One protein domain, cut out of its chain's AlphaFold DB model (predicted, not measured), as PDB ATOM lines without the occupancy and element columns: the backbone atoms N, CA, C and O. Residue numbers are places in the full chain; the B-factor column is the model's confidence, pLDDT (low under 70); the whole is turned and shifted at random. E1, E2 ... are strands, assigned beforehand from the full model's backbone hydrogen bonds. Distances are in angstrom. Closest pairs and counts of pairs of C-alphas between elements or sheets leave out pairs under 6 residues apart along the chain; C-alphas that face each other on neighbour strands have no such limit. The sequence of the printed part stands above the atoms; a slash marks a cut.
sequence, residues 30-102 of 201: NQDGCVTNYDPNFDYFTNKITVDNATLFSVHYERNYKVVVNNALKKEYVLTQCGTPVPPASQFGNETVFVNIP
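This is residues 30 to 102 of the 201 residues of an uncharacterized protein of Lobosporangium transversale (UniProt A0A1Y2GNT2). Little regular structure is present: one small, twisted sheet of four strands, with residues 30 to 56 looping past its E1 edge and residues 82 to 96 looping from E3 to E4. The mixed sheet, order E1, E2, E3, E4 as along the chain, holds 23 of 73 printed residues; the class is all strand, with no named helix. The whole is only just compact, close to loose, with a radius of gyration of the C-alphas of 13.0 A and spans of 37 by 28 by 22 A.

E1, residues 57 to 61, begins at C-alpha (65.516, -55.408, 51.167) and measures 13.6 A. E2, residues 65 to 70, measures 16.5 A; E3, residues 75 to 81, 19.8 A. E4, residues 97 to 101, measures 12.7 A and ends at C-alpha (81.374, -61.488, 59.185).

E1, E2 and E3 form a meander, each strand the antiparallel neighbour of the one before. In the hairpin E1 and E2, at 166 degrees, N 60 and O 67 are within hydrogen-bond range at 2.8 A. In the hairpin E2 and E3, at 160 degrees, N 68 and O 77 are within range at 2.8 A. E4 is parallel to E3 at 28 degrees, N 99 and O 78 within range at 2.8 A. Edge strands E1 and E4 are apart.

The farthest C-alphas, Asn 37 and Ala 72, are 37.0 A apart. The printed part has no cut; the link E3 to E4 is long. No printed residue is under 70 in pLDDT.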
ATOM      1  N   ASN A  30      87.602 -67.476  68.030       91.25
ATOM      2  CA  ASN A  30      88.904 -66.904  68.372       91.25
ATOM      3  C   ASN A  30      88.786 -65.414  68.755       91.25
ATOM      4  O   ASN A  30      87.711 -64.817  68.698       91.25
ATOM      5  N   GLN A  31      89.919 -64.793  69.102       89.75
ATOM      6  CA  GLN A  31      90.005 -63.354  69.408       89.75
ATOM      7  C   GLN A  31      89.551 -62.464  68.241       89.75
ATOM      8  O   GLN A  31      89.183 -61.308  68.436       89.75
ATOM      9  N   ASP A  32      89.556 -63.011  67.025       87.69
ATOM     10  CA  ASP A  32      89.108 -62.325  65.829       87.69
ATOM     11  C   ASP A  32      87.599 -62.429  65.580       87.69
ATOM     12  O   ASP A  32      87.116 -61.811  64.633       87.69
ATOM     13  N   GLY A  33      86.856 -63.160  66.417       90.50
ATOM     14  CA  GLY A  33      85.428 -63.413  66.230       90.50
ATOM     15  C   GLY A  33      85.123 -64.461  65.157       90.50
ATOM     16  O   GLY A  33      83.983 -64.560  64.715       90.50
ATOM     17  N   CYS A  34      86.123 -65.236  64.731       94.81
ATOM     18  CA  CYS A  34      85.987 -66.295  63.737       94.81
ATOM     19  C   CYS A  34      85.804 -67.661  64.401       94.81
ATOM     20  O   CYS A  34      86.457 -67.970  65.400       94.81
ATOM     21  N   VAL A  35      84.945 -68.491  63.815       95.38
ATOM     22  CA  VAL A  35      84.691 -69.874  64.228       95.38
ATOM     23  C   VAL A  35      85.964 -70.703  64.059       95.38
ATOM     24  O   VAL A  35      86.579 -70.691  62.997       95.38
ATOM     25  N   THR A  36      86.369 -71.443  65.092       94.38
ATOM     26  CA  THR A  36      87.566 -72.305  65.027       94.38
ATOM     27  C   THR A  36      87.245 -73.786  64.879       94.38
ATOM     28  O   THR A  36      88.118 -74.563  64.503       94.38
ATOM     29  N   ASN A  37      86.015 -74.194  65.193       93.50
ATOM     30  CA  ASN A  37      85.550 -75.568  65.043       93.50
ATOM     31  C   ASN A  37      84.163 -75.561  64.401       93.50
ATOM     32  O   ASN A  37      83.159 -75.351  65.079       93.50
ATOM     33  N   TYR A  38      84.123 -75.722  63.082       94.81
ATOM     34  CA  TYR A  38      82.876 -75.687  62.333       94.81
ATOM     35  C   TYR A  38      82.087 -76.992  62.498       94.81
ATOM     36  O   TYR A  38      82.511 -78.054  62.050       94.81
ATOM     37  N   ASP A  39      80.901 -76.881  63.088       94.88
ATOM     38  CA  ASP A  39      79.831 -77.874  63.028       94.88
ATOM     39  C   ASP A  39      78.791 -77.463  61.961       94.88
ATOM     40  O   ASP A  39      78.185 -76.393  62.105       94.88
ATOM     41  N   PRO A  40      78.545 -78.278  60.914       94.75
ATOM     42  CA  PRO A  40      77.527 -77.999  59.897       94.75
ATOM     43  C   PRO A  40      76.089 -78.071  60.416       94.75
ATOM     44  O   PRO A  40      75.177 -77.585  59.749       94.75
ATOM     45  N   ASN A  41      75.860 -78.667  61.586       94.44
ATOM     46  CA  ASN A  41      74.537 -78.757  62.187       94.44
ATOM     47  C   ASN A  41      74.233 -77.613  63.165       94.44
ATOM     48  O   ASN A  41      73.106 -77.515  63.653       94.44
ATOM     49  N   PHE A  42      75.183 -76.720  63.417       93.81
ATOM     50  CA  PHE A  42      74.996 -75.599  64.329       93.81
ATOM     51  C   PHE A  42      74.472 -74.355  63.600       93.81
ATOM     52  O   PHE A  42      74.972 -74.009  62.533       93.81
ATOM     53  N   ASP A  43      73.470 -73.677  64.168       94.81
ATOM     54  CA  ASP A  43      73.004 -72.372  63.681       94.81
ATOM     55  C   ASP A  43      73.829 -71.258  64.334       94.81
ATOM     56  O   ASP A  43      73.738 -71.011  65.537       94.81
ATOM     57  N   TYR A  44      74.654 -70.588  63.534       94.69
ATOM     58  CA  TYR A  44      75.579 -69.552  63.981       94.69
ATOM     59  C   TYR A  44      74.920 -68.171  64.111       94.69
ATOM     60  O   TYR A  44      75.608 -67.205  64.446       94.69
ATOM     61  N   PHE A  45      73.617 -68.039  63.853       93.88
ATOM     62  CA  PHE A  45      72.883 -66.784  64.010       93.88
ATOM     63  C   PHE A  45      71.913 -66.859  65.188       93.88
ATOM     64  O   PHE A  45      70.737 -67.183  65.031       93.88
ATOM     65  N   THR A  46      72.392 -66.480  66.375       89.00
ATOM     66  CA  THR A  46      71.562 -66.425  67.591       89.00
ATOM     67  C   THR A  46      70.518 -65.310  67.544       89.00
ATOM     68  O   THR A  46      69.449 -65.443  68.130       89.00
ATOM     69  N   ASN A  47      70.825 -64.217  66.838       89.88
ATOM     70  CA  ASN A  47      69.951 -63.063  66.666       89.88
ATOM     71  C   ASN A  47      69.615 -62.907  65.182       89.88
ATOM     72  O   ASN A  47      70.471 -62.521  64.381       89.88
ATOM     73  N   LYS A  48      68.366 -63.204  64.824       94.44
ATOM     74  CA  LYS A  48      67.823 -63.011  63.476       94.44
ATOM     75  C   LYS A  48      66.840 -61.849  63.498       94.44
ATOM     76  O   LYS A  48      66.140 -61.647  64.485       94.44
ATOM     77  N   ILE A  49      66.806 -61.097  62.406       92.75
ATOM     78  CA  ILE A  49      65.829 -60.025  62.210       92.75
ATOM     79  C   ILE A  49      64.675 -60.532  61.349       92.75
ATOM     80  O   ILE A  49      64.884 -61.379  60.476       92.75
ATOM     81  N   THR A  50      63.494 -59.965  61.559       91.06
ATOM     82  CA  THR A  50      62.397 -59.976  60.590       91.06
ATOM     83  C   THR A  50      62.344 -58.620  59.893       91.06
ATOM     84  O   THR A  50      62.746 -57.602  60.461       91.06
ATOM     85  N   VAL A  51      61.923 -58.609  58.629       91.25
ATOM     86  CA  VAL A  51      61.765 -57.377  57.847       91.25
ATOM     87  C   VAL A  51      60.275 -57.091  57.748       91.25
ATOM     88  O   VAL A  51      59.591 -57.684  56.921       91.25
ATOM     89  N   ASP A  52      59.782 -56.223  58.630       88.88
ATOM     90  CA  ASP A  52      58.338 -55.998  58.767       88.88
ATOM     91  C   ASP A  52      57.838 -54.862  57.860       88.88
ATOM     92  O   ASP A  52      56.794 -54.982  57.225       88.88
ATOM     93  N   ASN A  53      58.605 -53.766  57.771       89.25
ATOM     94  CA  ASN A  53      58.170 -52.542  57.087       89.25
ATOM     95  C   ASN A  53      58.924 -52.261  55.788       89.25
ATOM     96  O   ASN A  53      58.348 -51.701  54.860       89.25
ATOM     97  N   ALA A  54      60.216 -52.581  55.729       91.88
ATOM     98  CA  ALA A  54      61.028 -52.285  54.556       91.88
ATOM     99  C   ALA A  54      60.630 -53.184  53.382       91.88
ATOM    100  O   ALA A  54      60.326 -54.363  53.553       91.88
ATOM    101  N   THR A  55      60.649 -52.621  52.181       93.56
ATOM    102  CA  THR A  55      60.212 -53.306  50.957       93.56
ATOM    103  C   THR A  55      61.368 -53.555  49.992       93.56
ATOM    104  O   THR A  55      61.337 -54.491  49.188       93.56
ATOM    105  N   LEU A  56      62.431 -52.755  50.094       94.94
ATOM    106  CA  LEU A  56      63.568 -52.781  49.183       94.94
ATOM    107  C   LEU A  56      64.710 -53.677  49.657       94.94
ATOM    108  O   LEU A  56      65.701 -53.799  48.940       94.94
ATOM    109  N   PHE A  57      64.579 -54.354  50.800       94.69
ATOM    110  CA  PHE A  57      65.516 -55.408  51.167       94.69
ATOM    111  C   PHE A  57      64.835 -56.628  51.776       94.69
ATOM    112  O   PHE A  57      63.744 -56.554  52.332       94.69
ATOM    113  N   SER A  58      65.506 -57.767  51.668       95.81
ATOM    114  CA  SER A  58      65.138 -58.995  52.366       95.81
ATOM    115  C   SER A  58      66.380 -59.676  52.930       95.81
ATOM    116  O   SER A  58      67.509 -59.384  52.527       95.81
ATOM    117  N   VAL A  59      66.177 -60.566  53.901       97.56
ATOM    118  CA  VAL A  59      67.247 -61.384  54.472       97.56
ATOM    119  C   VAL A  59      66.794 -62.833  54.604       97.56
ATOM    120  O   VAL A  59      65.731 -63.115  55.153       97.56
ATOM    121  N   HIS A  60      67.623 -63.749  54.115       96.88
ATOM    122  CA  HIS A  60      67.467 -65.188  54.285       96.88
ATOM    123  C   HIS A  60      68.617 -65.725  55.137       96.88
ATOM    124  O   HIS A  60      69.779 -65.416  54.874       96.88
ATOM    125  N   TYR A  61      68.312 -66.535  56.147       97.88
ATOM    126  CA  TYR A  61      69.318 -67.113  57.033       97.88
ATOM    127  C   TYR A  61      69.515 -68.590  56.733       97.88
ATOM    128  O   TYR A  61      68.565 -69.366  56.781       97.88
ATOM    129  N   GLU A  62      70.766 -68.966  56.515       97.38
ATOM    130  CA  GLU A  62      71.234 -70.344  56.581       97.38
ATOM    131  C   GLU A  62      71.963 -70.559  57.909       97.38
ATOM    132  O   GLU A  62      72.058 -69.653  58.741       97.38
ATOM    133  N   ARG A  63      72.475 -71.770  58.137       96.06
ATOM    134  CA  ARG A  63      73.149 -72.097  59.399       96.06
ATOM    135  C   ARG A  63      74.404 -71.257  59.627       96.06
ATOM    136  O   ARG A  63      74.582 -70.739  60.722       96.06
ATOM    137  N   ASN A  64      75.261 -71.101  58.618       97.12
ATOM    138  CA  ASN A  64      76.562 -70.431  58.756       97.12
ATOM    139  C   ASN A  64      76.748 -69.194  57.863       97.12
ATOM    140  O   ASN A  64      77.763 -68.508  57.964       97.12
ATOM    141  N   TYR A  65      75.785 -68.885  56.998       98.19
ATOM    142  CA  TYR A  65      75.757 -67.637  56.243       98.19
ATOM    143  C   TYR A  65      74.338 -67.083  56.166       98.19
ATOM    144  O   TYR A  65      73.361 -67.779  56.432       98.19
ATOM    145  N   LYS A  66      74.215 -65.813  55.805       98.12
ATOM    146  CA  LYS A  66      72.932 -65.204  55.463       98.12
ATOM    147  C   LYS A  66      73.043 -64.494  54.129       98.12
ATOM    148  O   LYS A  66      74.114 -64.009  53.774       98.12
ATOM    149  N   VAL A  67      71.937 -64.425  53.410       98.25
ATOM    150  CA  VAL A  67      71.828 -63.717  52.139       98.25
ATOM    151  C   VAL A  67      70.995 -62.475  52.385       98.25
ATOM    152  O   VAL A  67      69.851 -62.577  52.821       98.25
ATOM    153  N   VAL A  68      71.571 -61.304  52.148       97.56
ATOM    154  CA  VAL A  68      70.841 -60.038  52.113       97.56
ATOM    155  C   VAL A  68      70.614 -59.693  50.652       97.56
ATOM    156  O   VAL A  68      71.555 -59.700  49.864       97.56
ATOM    157  N   VAL A  69      69.376 -59.388  50.286       96.94
ATOM    158  CA  VAL A  69      69.028 -58.993  48.921       96.94
ATOM    159  C   VAL A  69      68.557 -57.553  48.949       96.94
ATOM    160  O   VAL A  69      67.626 -57.224  49.678       96.94
ATOM    161  N   ASN A  70      69.188 -56.696  48.151       95.50
ATOM    162  CA  ASN A  70      68.639 -55.392  47.801       95.50
ATOM    163  C   ASN A  70      67.664 -55.602  46.631       95.50
ATOM    164  O   ASN A  70      68.078 -55.802  45.487       95.50
ATOM    165  N   ASN A  71      66.366 -55.583  46.931       95.31
ATOM    166  CA  ASN A  71      65.284 -55.858  45.986       95.31
ATOM    167  C   ASN A  71      65.133 -54.747  44.935       95.31
ATOM    168  O   ASN A  71      64.674 -55.027  43.828       95.31
ATOM    169  N   ALA A  72      65.538 -53.511  45.251       93.75
ATOM    170  CA  ALA A  72      65.476 -52.393  44.310       93.75
ATOM    171  C   ALA A  72      66.413 -52.613  43.115       93.75
ATOM    172  O   ALA A  72      66.053 -52.340  41.972       93.75
ATOM    173  N   LEU A  73      67.606 -53.146  43.389       93.12
ATOM    174  CA  LEU A  73      68.656 -53.367  42.392       93.12
ATOM    175  C   LEU A  73      68.822 -54.838  41.993       93.12
ATOM    176  O   LEU A  73      69.635 -55.138  41.123       93.12
ATOM    177  N   LYS A  74      68.077 -55.752  42.628       93.94
ATOM    178  CA  LYS A  74      68.241 -57.211  42.502       93.94
ATOM    179  C   LYS A  74      69.686 -57.659  42.765       93.94
ATOM    180  O   LYS A  74      70.224 -58.502  42.053       93.94
ATOM    181  N   LYS A  75      70.321 -57.057  43.776       94.81
ATOM    182  CA  LYS A  75      71.701 -57.347  44.193       94.81
ATOM    183  C   LYS A  75      71.720 -58.252  45.415       94.81
ATOM    184  O   LYS A  75      71.015 -57.980  46.386       94.81
ATOM    185  N   GLU A  76      72.562 -59.277  45.373       97.06
ATOM    186  CA  GLU A  76      72.729 -60.264  46.440       97.06
ATOM    187  C   GLU A  76      74.045 -60.040  47.197       97.06
ATOM    188  O   GLU A  76      75.100 -59.800  46.600       97.06
ATOM    189  N   TYR A  77      73.979 -60.157  48.521       98.06
ATOM    190  CA  TYR A  77      75.116 -60.089  49.430       98.06
ATOM    191  C   TYR A  77      75.113 -61.331  50.316       98.06
ATOM    192  O   TYR A  77      74.195 -61.534  51.111       98.06
ATOM    193  N   VAL A  78      76.144 -62.163  50.202       98.44
ATOM    194  CA  VAL A  78      76.308 -63.375  51.010       98.44
ATOM    195  C   VAL A  78      77.258 -63.068  52.159       98.44
ATOM    196  O   VAL A  78      78.437 -62.802  51.946       98.44
ATOM    197  N   LEU A  79      76.737 -63.086  53.385       98.31
ATOM    198  CA  LEU A  79      77.476 -62.784  54.607       98.31
ATOM    199  C   LEU A  79      77.767 -64.094  55.347       98.31
ATOM    200  O   LEU A  79      76.886 -64.638  56.019       98.31
ATOM    201  N   THR A  80      78.988 -64.604  55.213       98.25
ATOM    202  CA  THR A  80      79.438 -65.881  55.785       98.25
ATOM    203  C   THR A  80      80.124 -65.671  57.127       98.25
ATOM    204  O   THR A  80      80.960 -64.782  57.277       98.25
ATOM    205  N   GLN A  81      79.806 -66.505  58.115       97.19
ATOM    206  CA  GLN A  81      80.520 -66.510  59.388       97.19
ATOM    207  C   GLN A  81      81.993 -66.849  59.164       97.19
ATOM    208  O   GLN A  81      82.321 -67.902  58.610       97.19
ATOM    209  N   CYS A  82      82.886 -65.960  59.596       96.75
ATOM    210  CA  CYS A  82      84.322 -66.162  59.478       96.75
ATOM    211  C   CYS A  82      84.728 -67.506  60.102       96.75
ATOM    212  O   CYS A  82      84.250 -67.866  61.177       96.75
ATOM    213  N   GLY A  83      85.606 -68.254  59.431       95.75
ATOM    214  CA  GLY A  83      86.031 -69.587  59.877       95.75
ATOM    215  C   GLY A  83      85.059 -70.723  59.531       95.75
ATOM    216  O   GLY A  83      85.299 -71.869  59.903       95.75
ATOM    217  N   THR A  84      83.986 -70.434  58.788       97.25
ATOM    218  CA  THR A  84      83.068 -71.444  58.237       97.25
ATOM    219  C   THR A  84      83.143 -71.499  56.703       97.25
ATOM    220  O   THR A  84      83.655 -70.563  56.083       97.25
ATOM    221  N   PRO A  85      82.664 -72.581  56.058       97.44
ATOM    222  CA  PRO A  85      82.692 -72.697  54.602       97.44
ATOM    223  C   PRO A  85      81.835 -71.630  53.905       97.44
ATOM    224  O   PRO A  85      80.643 -71.493  54.187       97.44
ATOM    225  N   VAL A  86      82.432 -70.918  52.947       97.62
ATOM    226  CA  VAL A  86      81.705 -70.024  52.031       97.62
ATOM    227  C   VAL A  86      80.885 -70.882  51.059       97.62
ATOM    228  O   VAL A  86      81.430 -71.847  50.512       97.62
ATOM    229  N   PRO A  87      79.592 -70.583  50.834       97.56
ATOM    230  CA  PRO A  87      78.782 -71.361  49.907       97.56
ATOM    231  C   PRO A  87      79.281 -71.200  48.456       97.56
ATOM    232  O   PRO A  87      79.853 -70.163  48.111       97.56
ATOM    233  N   PRO A  88      79.078 -72.202  47.579       97.06
ATOM    234  CA  PRO A  88      79.544 -72.137  46.196       97.06
ATOM    235  C   PRO A  88      78.927 -70.963  45.430       97.06
ATOM    236  O   PRO A  88      77.706 -70.848  45.347       97.06
ATOM    237  N   ALA A  89      79.765 -70.146  44.785       96.38
ATOM    238  CA  ALA A  89      79.309 -68.987  44.015       96.38
ATOM    239  C   ALA A  89      78.334 -69.346  42.878       96.38
ATOM    240  O   ALA A  89      77.488 -68.539  42.518       96.38
ATOM    241  N   SER A  90      78.388 -70.581  42.365       96.75
ATOM    242  CA  SER A  90      77.461 -71.092  41.347       96.75
ATOM    243  C   SER A  90      75.995 -71.160  41.798       96.75
ATOM    244  O   SER A  90      75.128 -71.423  40.971       96.75
ATOM    245  N   GLN A  91      75.718 -71.001  43.096       96.44
ATOM    246  CA  GLN A  91      74.360 -70.951  43.646       96.44
ATOM    247  C   GLN A  91      73.743 -69.544  43.589       96.44
ATOM    248  O   GLN A  91      72.556 -69.407  43.870       96.44
ATOM    249  N   PHE A  92      74.523 -68.519  43.229       96.94
ATOM    250  CA  PHE A  92      74.129 -67.110  43.294       96.94
ATOM    251  C   PHE A  92      74.347 -66.394  41.955       96.94
ATOM    252  O   PHE A  92      74.981 -66.927  41.040       96.94
ATOM    253  N   GLY A  93      73.829 -65.170  41.827       94.81
ATOM    254  CA  GLY A  93      74.052 -64.343  40.642       94.81
ATOM    255  C   GLY A  93      75.528 -63.965  40.444       94.81
ATOM    256  O   GLY A  93      76.279 -63.823  41.409       94.81
ATOM    257  N   ASN A  94      75.941 -63.730  39.193       92.12
ATOM    258  CA  ASN A  94      77.337 -63.411  38.833       92.12
ATOM    259  C   ASN A  94      77.914 -62.178  39.546       92.12
ATOM    260  O   ASN A  94      79.127 -62.048  39.662       92.12
ATOM    261  N   GLU A  95      77.058 -61.260  39.991       92.00
ATOM    262  CA  GLU A  95      77.464 -60.014  40.642       92.00
ATOM    263  C   GLU A  95      77.240 -60.038  42.161       92.00
ATOM    264  O   GLU A  95      77.168 -58.981  42.793       92.00
ATOM    265  N   THR A  96      77.075 -61.235  42.730       96.62
ATOM    266  CA  THR A  96      76.923 -61.440  44.171       96.62
ATOM    267  C   THR A  96      78.207 -61.077  44.888       96.62
ATOM    268  O   THR A  96      79.297 -61.509  44.511       96.62
ATOM    269  N   VAL A  97      78.069 -60.311  45.962       97.00
ATOM    270  CA  VAL A  97      79.194 -59.909  46.803       97.00
ATOM    271  C   VAL A  97      79.263 -60.837  48.011       97.00
ATOM    272  O   VAL A  97      78.284 -60.998  48.741       97.00
ATOM    273  N   PHE A  98      80.424 -61.449  48.222       97.50
ATOM    274  CA  PHE A  98      80.675 -62.372  49.327       97.50
ATOM    275  C   PHE A  98      81.500 -61.666  50.399       97.50
ATOM    276  O   PHE A  98      82.573 -61.137  50.120       97.50
ATOM    277  N   VAL A  99      80.998 -61.665  51.630       97.19
ATOM    278  CA  VAL A  99      81.579 -60.941  52.762       97.19
ATOM    279  C   VAL A  99      81.704 -61.882  53.950       97.19
ATOM    280  O   VAL A  99      80.743 -62.553  54.322       97.19
ATOM    281  N   ASN A 100      82.865 -61.891  54.597       96.44
ATOM    282  CA  ASN A 100      83.012 -62.556  55.886       96.44
ATOM    283  C   ASN A 100      82.558 -61.630  57.018       96.44
ATOM    284  O   ASN A 100      82.916 -60.454  57.056       96.44
ATOM    285  N   ILE A 101      81.792 -62.174  57.961       95.75
ATOM    286  CA  ILE A 101      81.374 -61.488  59.185       95.75
ATOM    287  C   ILE A 101      82.077 -62.088  60.416       95.75
ATOM    288  O   ILE A 101      82.313 -63.299  60.444       95.75
ATOM    289  N   PRO A 102      82.408 -61.274  61.438       94.88
ATOM    290  CA  PRO A 102      82.196 -59.823  61.509       94.88
ATOM    291  C   PRO A 102      83.160 -59.027  60.608       94.88
ATOM    292  O   PRO A 102      84.340 -59.355  60.502       94.88
TER     293      PRO A 102